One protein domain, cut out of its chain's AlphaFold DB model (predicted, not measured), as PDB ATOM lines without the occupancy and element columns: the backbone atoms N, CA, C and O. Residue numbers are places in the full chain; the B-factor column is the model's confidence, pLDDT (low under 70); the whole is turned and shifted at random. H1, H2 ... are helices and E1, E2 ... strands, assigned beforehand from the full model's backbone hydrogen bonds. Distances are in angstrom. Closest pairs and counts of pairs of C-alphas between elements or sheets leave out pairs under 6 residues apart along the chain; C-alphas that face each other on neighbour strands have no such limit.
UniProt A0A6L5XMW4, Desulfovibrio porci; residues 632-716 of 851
ATOM      1  N   HIS A 632      41.534  40.138 -28.020       81.69
ATOM      2  CA  HIS A 632      40.976  40.611 -29.274       81.69
ATOM      3  C   HIS A 632      40.864  42.120 -29.232       81.69
ATOM      4  O   HIS A 632      40.342  42.664 -28.262       81.69
ATOM      5  N   THR A 633      41.346  42.785 -30.276       84.50
ATOM      6  CA  THR A 633      41.310  44.244 -30.359       84.50
ATOM      7  C   THR A 633      40.513  44.667 -31.580       84.50
ATOM      8  O   THR A 633      40.852  44.282 -32.695       84.50
ATOM      9  N   LEU A 634      39.477  45.468 -31.352       81.75
ATOM     10  CA  LEU A 634      38.727  46.170 -32.386       81.75
ATOM     11  C   LEU A 634      39.314  47.575 -32.531       81.75
ATOM     12  O   LEU A 634      39.530  48.262 -31.527       81.75
ATOM     13  N   LYS A 635      39.587  47.991 -33.765       83.25
ATOM     14  CA  LYS A 635      40.186  49.293 -34.072       83.25
ATOM     15  C   LYS A 635      39.176  50.163 -34.803       83.25
ATOM     16  O   LYS A 635      38.530  49.699 -35.737       83.25
ATOM     17  N   TYR A 636      39.077  51.415 -34.374       79.94
ATOM     18  CA  TYR A 636      38.189  52.405 -34.965       79.94
ATOM     19  C   TYR A 636      38.978  53.682 -35.289       79.94
ATOM     20  O   TYR A 636      39.544  54.317 -34.388       79.94
ATOM     21  N   GLY A 637      39.016  54.041 -36.577       68.56
ATOM     22  CA  GLY A 637      39.798  55.157 -37.128       68.56
ATOM     23  C   GLY A 637      41.291  54.856 -37.354       68.56
ATOM     24  O   GLY A 637      41.827  53.850 -36.884       68.56
ATOM     25  N   GLU A 638      41.985  55.750 -38.064       56.97
ATOM     26  CA  GLU A 638      43.427  55.672 -38.346       56.97
ATOM     27  C   GLU A 638      44.151  56.950 -37.890       56.97
ATOM     28  O   GLU A 638      43.635  58.054 -38.036       56.97
ATOM     29  N   GLY A 639      45.361  56.816 -37.334       60.78
ATOM     30  CA  GLY A 639      46.184  57.962 -36.924       60.78
ATOM     31  C   GLY A 639      45.756  58.649 -35.615       60.78
ATOM     32  O   GLY A 639      45.478  57.988 -34.610       60.78
ATOM     33  N   GLU A 640      45.800  59.986 -35.595       54.59
ATOM     34  CA  GLU A 640      45.499  60.819 -34.423       54.59
ATOM     35  C   GLU A 640      43.996  60.804 -34.105       54.59
ATOM     36  O   GLU A 640      43.167  61.103 -34.958       54.59
ATOM     37  N   GLY A 641      43.635  60.440 -32.871       59.28
ATOM     38  CA  GLY A 641      42.241  60.259 -32.462       59.28
ATOM     39  C   GLY A 641      41.696  58.837 -32.643       59.28
ATOM     40  O   GLY A 641      40.516  58.612 -32.368       59.28
ATOM     41  N   ARG A 642      42.530  57.862 -33.046       79.69
ATOM     42  CA  ARG A 642      42.117  56.450 -33.119       79.69
ATOM     43  C   ARG A 642      41.716  55.908 -31.745       79.69
ATOM     44  O   ARG A 642      42.327  56.242 -30.723       79.69
ATOM     45  N   THR A 643      40.722  55.023 -31.737       80.19
ATOM     46  CA  THR A 643      40.234  54.346 -30.530       80.19
ATOM     47  C   THR A 643      40.349  52.836 -30.694       80.19
ATOM     48  O   THR A 643      39.894  52.269 -31.685       80.19
ATOM     49  N   GLU A 644      40.946  52.173 -29.706       88.69
ATOM     50  CA  GLU A 644      41.093  50.717 -29.676       88.69
ATOM     51  C   GLU A 644      40.309  50.130 -28.500       88.69
ATOM     52  O   GLU A 644      40.458  50.574 -27.357       88.69
ATOM     53  N   TYR A 645      39.496  49.112 -28.776       85.69
ATOM     54  CA  TYR A 645      38.794  48.328 -27.764       85.69
ATOM     55  C   TYR A 645      39.440  46.954 -27.655       85.69
ATOM     56  O   TYR A 645      39.343  46.151 -28.579       85.69
ATOM     57  N   THR A 646      40.075  46.667 -26.524       89.12
ATOM     58  CA  THR A 646      40.719  45.381 -26.251       89.12
ATOM     59  C   THR A 646      39.877  44.574 -25.272       89.12
ATOM     60  O   THR A 646      39.698  44.963 -24.117       89.12
ATOM     61  N   VAL A 647      39.382  43.431 -25.737       88.06
ATOM     62  CA  VAL A 647      38.766  42.382 -24.921       88.06
ATOM     63  C   VAL A 647      39.844  41.367 -24.590       88.06
ATOM     64  O   VAL A 647      40.437  40.788 -25.500       88.06
ATOM     65  N   SER A 648      40.116  41.137 -23.311       85.81
ATOM     66  CA  SER A 648      41.136  40.170 -22.914       85.81
ATOM     67  C   SER A 648      40.781  39.447 -21.625       85.81
ATOM     68  O   SER A 648      40.146  40.012 -20.738       85.81
ATOM     69  N   ASN A 649      41.235  38.200 -21.515       84.31
ATOM     70  CA  ASN A 649      41.309  37.501 -20.237       84.31
ATOM     71  C   ASN A 649      42.552  37.914 -19.423       84.31
ATOM     72  O   ASN A 649      42.845  37.290 -18.416       84.31
ATOM     73  N   GLN A 650      43.300  38.940 -19.842       77.00
ATOM     74  CA  GLN A 650      44.443  39.500 -19.121       77.00
ATOM     75  C   GLN A 650      44.055  40.804 -18.418       77.00
ATOM     76  O   GLN A 650      43.553  41.736 -19.051       77.00
ATOM     77  N   HIS A 651      44.365  40.919 -17.127       69.88
ATOM     78  CA  HIS A 651      44.229  42.167 -16.380       69.88
ATOM     79  C   HIS A 651      45.379  42.352 -15.381       69.88
ATOM     80  O   HIS A 651      45.673  41.450 -14.604       69.88
ATOM     81  N   ASN A 652      46.037  43.520 -15.400       59.81
ATOM     82  CA  ASN A 652      47.182  43.864 -14.537       59.81
ATOM     83  C   ASN A 652      48.288  42.788 -14.474       59.81
ATOM     84  O   ASN A 652      48.890  42.578 -13.429       59.81
ATOM     85  N   GLY A 653      48.555  42.110 -15.595       52.22
ATOM     86  CA  GLY A 653      49.580  41.064 -15.675       52.22
ATOM     87  C   GLY A 653      49.118  39.660 -15.265       52.22
ATOM     88  O   GLY A 653      49.917  38.733 -15.346       52.22
ATOM     89  N   TYR A 654      47.845  39.482 -14.893       59.19
ATOM     90  CA  TYR A 654      47.262  38.189 -14.520       59.19
ATOM     91  C   TYR A 654      46.257  37.684 -15.564       59.19
ATOM     92  O   TYR A 654      45.483  38.472 -16.114       59.19
ATOM     93  N   THR A 655      46.217  36.365 -15.785       76.81
ATOM     94  CA  THR A 655      45.151  35.702 -16.555       76.81
ATOM     95  C   THR A 655      43.942  35.449 -15.654       76.81
ATOM     96  O   THR A 655      44.030  34.700 -14.682       76.81
ATOM     97  N   LEU A 656      42.804  36.056 -15.974       72.44
ATOM     98  CA  LEU A 656      41.518  35.790 -15.339       72.44
ATOM     99  C   LEU A 656      41.100  34.346 -15.641       72.44
ATOM    100  O   LEU A 656      41.044  33.944 -16.802       72.44
ATOM    101  N   GLN A 657      40.817  33.565 -14.593       64.56
ATOM    102  CA  GLN A 657      40.408  32.162 -14.737       64.56
ATOM    103  C   GLN A 657      39.029  32.027 -15.393       64.56
ATOM    104  O   GLN A 657      38.830  31.118 -16.188       64.56
ATOM    105  N   ASN A 658      38.111  32.952 -15.089       68.75
ATOM    106  CA  ASN A 658      36.761  32.994 -15.641       68.75
ATOM    107  C   ASN A 658      36.428  34.431 -16.062       68.75
ATOM    108  O   ASN A 658      36.385  35.329 -15.225       68.75
ATOM    109  N   GLY A 659      36.177  34.631 -17.356       78.56
ATOM    110  CA  GLY A 659      35.660  35.876 -17.915       78.56
ATOM    111  C   GLY A 659      36.692  36.813 -18.553       78.56
ATOM    112  O   GLY A 659      37.906  36.646 -18.444       78.56
ATOM    113  N   TYR A 660      36.173  37.815 -19.259       85.94
ATOM    114  CA  TYR A 660      36.930  38.795 -20.033       85.94
ATOM    115  C   TYR A 660      36.694  40.195 -19.485       85.94
ATOM    116  O   TYR A 660      35.589  40.525 -19.054       85.94
ATOM    117  N   VAL A 661      37.713  41.042 -19.557       88.19
ATOM    118  CA  VAL A 661      37.590  42.475 -19.291       88.19
ATOM    119  C   VAL A 661      37.682  43.255 -20.590       88.19
ATOM    120  O   VAL A 661      38.372  42.854 -21.532       88.19
ATOM    121  N   LEU A 662      36.975  44.380 -20.630       88.06
ATOM    122  CA  LEU A 662      36.959  45.283 -21.768       88.06
ATOM    123  C   LEU A 662      37.695  46.581 -21.412       88.06
ATOM    124  O   LEU A 662      37.348  47.265 -20.443       88.06
ATOM    125  N   ARG A 663      38.695  46.927 -22.225       87.06
ATOM    126  CA  ARG A 663      39.478  48.159 -22.117       87.06
ATOM    127  C   ARG A 663      39.318  48.991 -23.383       87.06
ATOM    128  O   ARG A 663      39.413  48.455 -24.479       87.06
ATOM    129  N   ARG A 664      39.148  50.301 -23.230       86.56
ATOM    130  CA  ARG A 664      39.174  51.280 -24.318       86.56
ATOM    131  C   ARG A 664      40.417  52.145 -24.187       86.56
ATOM    132  O   ARG A 664      40.700  52.657 -23.106       86.56
ATOM    133  N   THR A 665      41.129  52.343 -25.286       83.25
ATOM    134  CA  THR A 665      42.305  53.213 -25.349       83.25
ATOM    135  C   THR A 665      42.116  54.238 -26.453       83.25
ATOM    136  O   THR A 665      41.949  53.872 -27.614       83.25
ATOM    137  N   TYR A 666      42.142  55.516 -26.088       75.12
ATOM    138  CA  TYR A 666      42.115  56.636 -27.025       75.12
ATOM    139  C   TYR A 666      43.526  57.197 -27.202       75.12
ATOM    140  O   TYR A 666      44.236  57.383 -26.213       75.12
ATOM    141  N   PHE A 667      43.944  57.468 -28.438       69.06
ATOM    142  CA  PHE A 667      45.304  57.913 -28.746       69.06
ATOM    143  C   PHE A 667      45.322  59.372 -29.219       69.06
ATOM    144  O   PHE A 667      44.749  59.699 -30.257       69.06
ATOM    145  N   ASN A 668      46.022  60.241 -28.479       58.28
ATOM    146  CA  ASN A 668      46.192  61.661 -28.798       58.28
ATOM    147  C   ASN A 668      47.675  62.064 -28.720       58.28
ATOM    148  O   ASN A 668      48.369  61.694 -27.772       58.28
ATOM    149  N   SER A 669      48.165  62.839 -29.690       48.59
ATOM    150  CA  SER A 669      49.580  63.233 -29.768       48.59
ATOM    151  C   SER A 669      50.021  64.202 -28.654       48.59
ATOM    152  O   SER A 669      51.186  64.206 -28.266       48.59
ATOM    153  N   SER A 670      49.084  64.978 -28.099       37.75
ATOM    154  CA  SER A 670      49.327  66.025 -27.093       37.75
ATOM    155  C   SER A 670      49.317  65.498 -25.653       37.75
ATOM    156  O   SER A 670      50.032  66.015 -24.799       37.75
ATOM    157  N   ILE A 671      48.473  64.497 -25.365       42.03
ATOM    158  CA  ILE A 671      48.202  63.991 -24.000       42.03
ATOM    159  C   ILE A 671      48.682  62.532 -23.826       42.03
ATOM    160  O   ILE A 671      48.788  62.038 -22.707       42.03
ATOM    161  N   GLY A 672      49.031  61.841 -24.917       54.38
ATOM    162  CA  GLY A 672      49.380  60.418 -24.915       54.38
ATOM    163  C   GLY A 672      48.153  59.509 -25.054       54.38
ATOM    164  O   GLY A 672      47.097  59.926 -25.539       54.38
ATOM    165  N   SER A 673      48.287  58.237 -24.665       61.28
ATOM    166  CA  SER A 673      47.181  57.275 -24.697       61.28
ATOM    167  C   SER A 673      46.380  57.299 -23.392       61.28
ATOM    168  O   SER A 673      46.907  57.091 -22.300       61.28
ATOM    169  N   LEU A 674      45.074  57.534 -23.504       64.25
ATOM    170  CA  LEU A 674      44.144  57.535 -22.379       64.25
ATOM    171  C   LEU A 674      43.398  56.200 -22.350       64.25
ATOM    172  O   LEU A 674      42.517  55.942 -23.171       64.25
ATOM    173  N   GLY A 675      43.791  55.339 -21.410       77.31
ATOM    174  CA  GLY A 675      43.180  54.030 -21.192       77.31
ATOM    175  C   GLY A 675      42.093  54.069 -20.118       77.31
ATOM    176  O   GLY A 675      42.328  54.547 -19.010       77.31
ATOM    177  N   GLN A 676      40.926  53.513 -20.427       81.75
ATOM    178  CA  GLN A 676      39.811  53.329 -19.501       81.75
ATOM    179  C   GLN A 676      39.331  51.879 -19.543       81.75
ATOM    180  O   GLN A 676      39.388  51.225 -20.585       81.75
ATOM    181  N   SER A 677      38.839  51.384 -18.416       87.12
ATOM    182  CA  SER A 677      38.235  50.058 -18.299       87.12
ATOM    183  C   SER A 677      36.770  50.191 -17.903       87.12
ATOM    184  O   SER A 677      36.378  51.186 -17.290       87.12
ATOM    185  N   LEU A 678      35.960  49.202 -18.264       84.38
ATOM    186  CA  LEU A 678      34.548  49.170 -17.894       84.38
ATOM    187  C   LEU A 678      34.370  48.528 -16.508       84.38
ATOM    188  O   LEU A 678      34.844  47.413 -16.274       84.38
ATOM    189  N   TYR A 679      33.690  49.217 -15.592       85.81
ATOM    190  CA  TYR A 679      33.451  48.752 -14.219       85.81
ATOM    191  C   TYR A 679      32.014  48.242 -14.023       85.81
ATOM    192  O   TYR A 679      31.158  48.387 -14.901       85.81
ATOM    193  N   GLU A 680      31.753  47.574 -12.894       84.94
ATOM    194  CA  GLU A 680      30.447  46.965 -12.572       84.94
ATOM    195  C   GLU A 680      29.276  47.968 -12.551       84.94
ATOM    196  O   GLU A 680      28.132  47.573 -12.770       84.94
ATOM    197  N   ASP A 681      29.552  49.263 -12.374       79.94
ATOM    198  CA  ASP A 681      28.574  50.357 -12.460       79.94
ATOM    199  C   ASP A 681      28.123  50.683 -13.899       79.94
ATOM    200  O   ASP A 681      27.247  51.522 -14.110       79.94
ATOM    201  N   GLY A 682      28.709  50.016 -14.899       78.81
ATOM    202  CA  GLY A 682      28.418  50.231 -16.313       78.81
ATOM    203  C   GLY A 682      29.074  51.479 -16.902       78.81
ATOM    204  O   GLY A 682      28.757  51.832 -18.037       78.81
ATOM    205  N   GLN A 683      29.990  52.131 -16.178       80.44
ATOM    206  CA  GLN A 683      30.717  53.311 -16.639       80.44
ATOM    207  C   GLN A 683      32.191  53.005 -16.945       80.44
ATOM    208  O   GLN A 683      32.777  52.015 -16.496       80.44
ATOM    209  N   TRP A 684      32.795  53.876 -17.757       82.88
ATOM    210  CA  TRP A 684      34.208  53.811 -18.121       82.88
ATOM    211  C   TRP A 684      35.041  54.650 -17.158       82.88
ATOM    212  O   TRP A 684      34.950  55.877 -17.178       82.88
ATOM    213  N   HIS A 685      35.911  54.003 -16.385       77.19
ATOM    214  CA  HIS A 685      36.821  54.689 -15.467       77.19
ATOM    215  C   HIS A 685      38.278  54.426 -15.833       77.19
ATOM    216  O   HIS A 685      38.641  53.366 -16.343       77.19
ATOM    217  N   SER A 686      39.132  55.409 -15.561       73.75
ATOM    218  CA  SER A 686      40.579  55.203 -15.535       73.75
ATOM    219  C   SER A 686      41.006  54.699 -14.157       73.75
ATOM    220  O   SER A 686      40.309  54.922 -13.165       73.75
ATOM    221  N   THR A 687      42.192  54.098 -14.062       62.38
ATOM    222  CA  THR A 687      42.756  53.627 -12.786       62.38
ATOM    223  C   THR A 687      42.879  54.740 -11.736       62.38
ATOM    224  O   THR A 687      42.862  54.456 -10.547       62.38
ATOM    225  N   ALA A 688      42.985  56.002 -12.168       54.12
ATOM    226  CA  ALA A 688      43.103  57.166 -11.290       54.12
ATOM    227  C   ALA A 688      41.750  57.784 -10.882       54.12
ATOM    228  O   ALA A 688      41.699  58.540  -9.917       54.12
ATOM    229  N   THR A 689      40.666  57.495 -11.612       63.12
ATOM    230  CA  THR A 689      39.339  58.102 -11.387       63.12
ATOM    231  C   THR A 689      38.317  57.128 -10.803       63.12
ATOM    232  O   THR A 689      37.225  57.553 -10.440       63.12
ATOM    233  N   ALA A 690      38.655  55.839 -10.707       64.94
ATOM    234  CA  ALA A 690      37.784  54.825 -10.125       64.94
ATOM    235  C   ALA A 690      37.654  55.008  -8.593       64.94
ATOM    236  O   ALA A 690      38.672  55.095  -7.899       64.94
ATOM    237  N   PRO A 691      36.429  55.038  -8.033       66.88
ATOM    238  CA  PRO A 691      36.215  55.062  -6.587       66.88
ATOM    239  C   PRO A 691      36.824  53.842  -5.875       66.88
ATOM    240  O   PRO A 691      36.791  52.721  -6.385       66.88
ATOM    241  N   SER A 692      37.344  54.050  -4.661       58.50
ATOM    242  CA  SER A 692      37.951  52.982  -3.853       58.50
ATOM    243  C   SER A 692      36.958  51.843  -3.590       58.50
ATOM    244  O   SER A 692      35.906  52.063  -2.993       58.50
ATOM    245  N   GLY A 693      37.318  50.620  -3.994       70.50
ATOM    246  CA  GLY A 693      36.519  49.402  -3.794       70.50
ATOM    247  C   GLY A 693      35.673  48.959  -4.995       70.50
ATOM    248  O   GLY A 693      35.035  47.911  -4.918       70.50
ATOM    249  N   MET A 694      35.674  49.706  -6.104       72.75
ATOM    250  CA  MET A 694      34.928  49.349  -7.315       72.75
ATOM    251  C   MET A 694      35.644  48.253  -8.127       72.75
ATOM    252  O   MET A 694      36.854  48.328  -8.355       72.75
ATOM    253  N   LYS A 695      34.897  47.241  -8.589       78.62
ATOM    254  CA  LYS A 695      35.420  46.114  -9.378       78.62
ATOM    255  C   LYS A 695      35.164  46.282 -10.876       78.62
ATOM    256  O   LYS A 695      34.208  46.936 -11.297       78.62
ATOM    257  N   LEU A 696      36.037  45.676 -11.676       83.00
ATOM    258  CA  LEU A 696      35.909  45.640 -13.132       83.00
ATOM    259  C   LEU A 696      34.758  44.740 -13.559       83.00
ATOM    260  O   LEU A 696      34.571  43.663 -12.995       83.00
ATOM    261  N   LYS A 697      34.045  45.145 -14.610       84.75
ATOM    262  CA  LYS A 697      33.000  44.318 -15.202       84.75
ATOM    263  C   LYS A 697      33.635  43.138 -15.930       84.75
ATOM    264  O   LYS A 697      34.385  43.329 -16.888       84.75
ATOM    265  N   GLN A 698      33.314  41.932 -15.475       89.25
ATOM    266  CA  GLN A 698      33.732  40.685 -16.110       89.25
ATOM    267  C   GLN A 698      32.607  40.155 -16.999       89.25
ATOM    268  O   GLN A 698      31.449  40.096 -16.587       89.25
ATOM    269  N   PHE A 699      32.949  39.787 -18.228       86.50
ATOM    270  CA  PHE A 699      32.035  39.183 -19.192       86.50
ATOM    271  C   PHE A 699      32.277  37.681 -19.261       86.50
ATOM    272  O   PHE A 699      33.417  37.263 -19.430       86.50
ATOM    273  N   GLU A 700      31.221  36.876 -19.175       80.69
ATOM    274  CA  GLU A 700      31.330  35.410 -19.231       80.69
ATOM    275  C   GLU A 700      31.882  34.915 -20.576       80.69
ATOM    276  O   GLU A 700      32.663  33.966 -20.614       80.69
ATOM    277  N   THR A 701      31.532  35.592 -21.673       83.94
ATOM    278  CA  THR A 701      31.998  35.262 -23.024       83.94
ATOM    279  C   THR A 701      32.698  36.444 -23.682       83.94
ATOM    280  O   THR A 701      32.385  37.615 -23.437       83.94
ATOM    281  N   ARG A 702      33.657  36.134 -24.558       82.31
ATOM    282  CA  ARG A 702      34.398  37.124 -25.347       82.31
ATOM    283  C   ARG A 702      33.450  37.895 -26.267       82.31
ATOM    284  O   ARG A 702      33.580  39.107 -26.412       82.31
ATOM    285  N   GLU A 703      32.474  37.205 -26.845       83.06
ATOM    286  CA  GLU A 703      31.475  37.746 -27.763       83.06
ATOM    287  C   GLU A 703      30.587  38.794 -27.078       83.06
ATOM    288  O   GLU A 703      30.305  39.836 -27.670       83.06
ATOM    289  N   ALA A 704      30.211  38.582 -25.811       84.62
ATOM    290  CA  ALA A 704      29.431  39.556 -25.048       84.62
ATOM    291  C   ALA A 704      30.213  40.859 -24.805       84.62
ATOM    292  O   ALA A 704      29.659  41.952 -24.944       84.62
ATOM    293  N   ALA A 705      31.511  40.760 -24.501       85.69
ATOM    294  CA  ALA A 705      32.381  41.926 -24.341       85.69
ATOM    295  C   ALA A 705      32.603  42.672 -25.671       85.69
ATOM    296  O   ALA A 705      32.572  43.903 -25.702       85.69
ATOM    297  N   ILE A 706      32.776  41.933 -26.775       86.56
ATOM    298  CA  ILE A 706      32.893  42.480 -28.138       86.56
ATOM    299  C   ILE A 706      31.622  43.241 -28.528       86.56
ATOM    300  O   ILE A 706      31.711  44.340 -29.074       86.56
ATOM    301  N   GLN A 707      30.441  42.707 -28.214       85.69
ATOM    302  CA  GLN A 707      29.184  43.382 -28.531       85.69
ATOM    303  C   GLN A 707      29.030  44.699 -27.758       85.69
ATOM    304  O   GLN A 707      28.584  45.694 -28.323       85.69
ATOM    305  N   VAL A 708      29.446  44.740 -26.487       86.50
ATOM    306  CA  VAL A 708      29.456  45.988 -25.705       86.50
ATOM    307  C   VAL A 708      30.448  47.000 -26.276       86.50
ATOM    308  O   VAL A 708      30.123  48.182 -26.336       86.50
ATOM    309  N   ALA A 709      31.616  46.556 -26.746       86.31
ATOM    310  CA  ALA A 709      32.579  47.426 -27.420       86.31
ATOM    311  C   ALA A 709      32.005  48.049 -28.703       86.31
ATOM    312  O   ALA A 709      32.112  49.258 -28.891       86.31
ATOM    313  N   ARG A 710      31.338  47.244 -29.543       85.88
ATOM    314  CA  ARG A 710      30.688  47.713 -30.779       85.88
ATOM    315  C   ARG A 710      29.577  48.721 -30.505       85.88
ATOM    316  O   ARG A 710      29.563  49.779 -31.118       85.88
ATOM    317  N   ASN A 711      28.711  48.441 -29.533       85.62
ATOM    318  CA  ASN A 711      27.639  49.364 -29.150       85.62
ATOM    319  C   ASN A 711      28.200  50.688 -28.587       85.62
ATOM    320  O   ASN A 711      27.658  51.759 -28.850       85.62
ATOM    321  N   ASP A 712      29.291  50.632 -27.813       85.19
ATOM    322  CA  ASP A 712      29.969  51.812 -27.256       85.19
ATOM    323  C   ASP A 712      30.657  52.660 -28.343       85.19
ATOM    324  O   ASP A 712      30.673  53.892 -28.244       85.19
ATOM    325  N   ALA A 713      31.199  52.011 -29.379       81.88
ATOM    326  CA  ALA A 713      31.776  52.656 -30.554       81.88
ATOM    327  C   ALA A 713      30.696  53.300 -31.444       81.88
ATOM    328  O   ALA A 713      30.843  54.453 -31.851       81.88
ATOM    329  N   GLU A 714      29.573  52.610 -31.665       81.62
ATOM    330  CA  GLU A 714      28.427  53.107 -32.437       81.62
ATOM    331  C   GLU A 714      27.784  54.335 -31.776       81.62
ATOM    332  O   GLU A 714      27.553  55.348 -32.433       81.62
ATOM    333  N   GLN A 715      27.605  54.318 -30.448       80.94
ATOM    334  CA  GLN A 715      27.144  55.490 -29.685       80.94
ATOM    335  C   GLN A 715      28.074  56.707 -29.809       80.94
ATOM    336  O   GLN A 715      27.650  57.834 -29.553       80.94
ATOM    337  N   ARG A 716      29.341  56.491 -30.182       74.50
ATOM    338  CA  ARG A 716      30.346  57.541 -30.401       74.50
ATOM    339  C   ARG A 716      30.539  57.897 -31.874       74.50
ATOM    340  O   ARG A 716      31.372  58.750 -32.162       74.50
TER     341      ARG A 716
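Overview. This is residues 632 to 716 of the 851 residues of a protein of Desulfovibrio porci (UniProt A0A6L5XMW4). A twisted sheet of four strands, E1 to E4, makes a wall, and one helix, H1, packs on one face of it, running along the strands; the other face bears no named helix. A long unnamed stretch, residues 679 to 701, loops out beyond the E4 edge of the sheet, folds back to E4 with residues 684 to 685, and leads on to the helix. The printed part has 85 residues, with four named strands followed by one named helix; the sheet's order is E1, E2, E3, E4, antiparallel throughout. The class is mixed, helices and strands, with under half of the residues, 39, in named elements. The whole is compact, with a radius of gyration of the C-alphas of 12.8 A, and rounded, spanning 35 by 29 by 25 A.

Arrangement. The sheet is a meander, each strand the antiparallel neighbour of the one before: E1, residues 632 to 636, E2, residues 643 to 648, E3, residues 661 to 668, and E4, residues 672 to 678. The hairpin E2 and E3 holds the inner strands, their directions at 156 degrees; N 646 and O 663 are 2.8 A apart, within hydrogen-bond range. On one side of E2 is the edge strand E1, at 168 degrees, with N 634 and O 645 at 2.9 A. The other edge strand, E4, forms a hairpin with E3 at 157 degrees, with N 664 and O 676 at 2.8 A. E1 and E4 are apart. H1, residues 702 to 714, makes two layers with the sheet, a helix on one face; its height over the sheet is 8.6 A. It lies over E2 and only just over E3, on which 3 of its C-alphas fall, and runs along the strands, at 13 degrees to E2 on the local plane. The closest C-alphas of E2 and H1 are those of Tyr 645 and Ala 709, 6.3 A apart. In H1 every O i to N i+4 pair is within hydrogen-bond range.

Along the chain. E3 is the longest strand, 23.1 A from C-alpha 661 to C-alpha 668; E4 measures 19.9 A, E2 16.1 A and E1 13.4 A. E1 begins at C-alpha 632, at (40.976, 40.611, -29.274). H1 measures 18.5 A and ends at C-alpha 714, at (28.427, 53.107, -32.437).

Size, cuts and confidence. The two C-alphas farthest apart, those of Asn 658 and Ser 670, are 37.1 A apart. The printed part has no cut. The links E2 to E3 and E4 to H1 are long, with 12 and 23 residues. The mean pLDDT of the printed part is 75.7; 25 residues are under 70, among them residues 667 to 674 and 687 to 692.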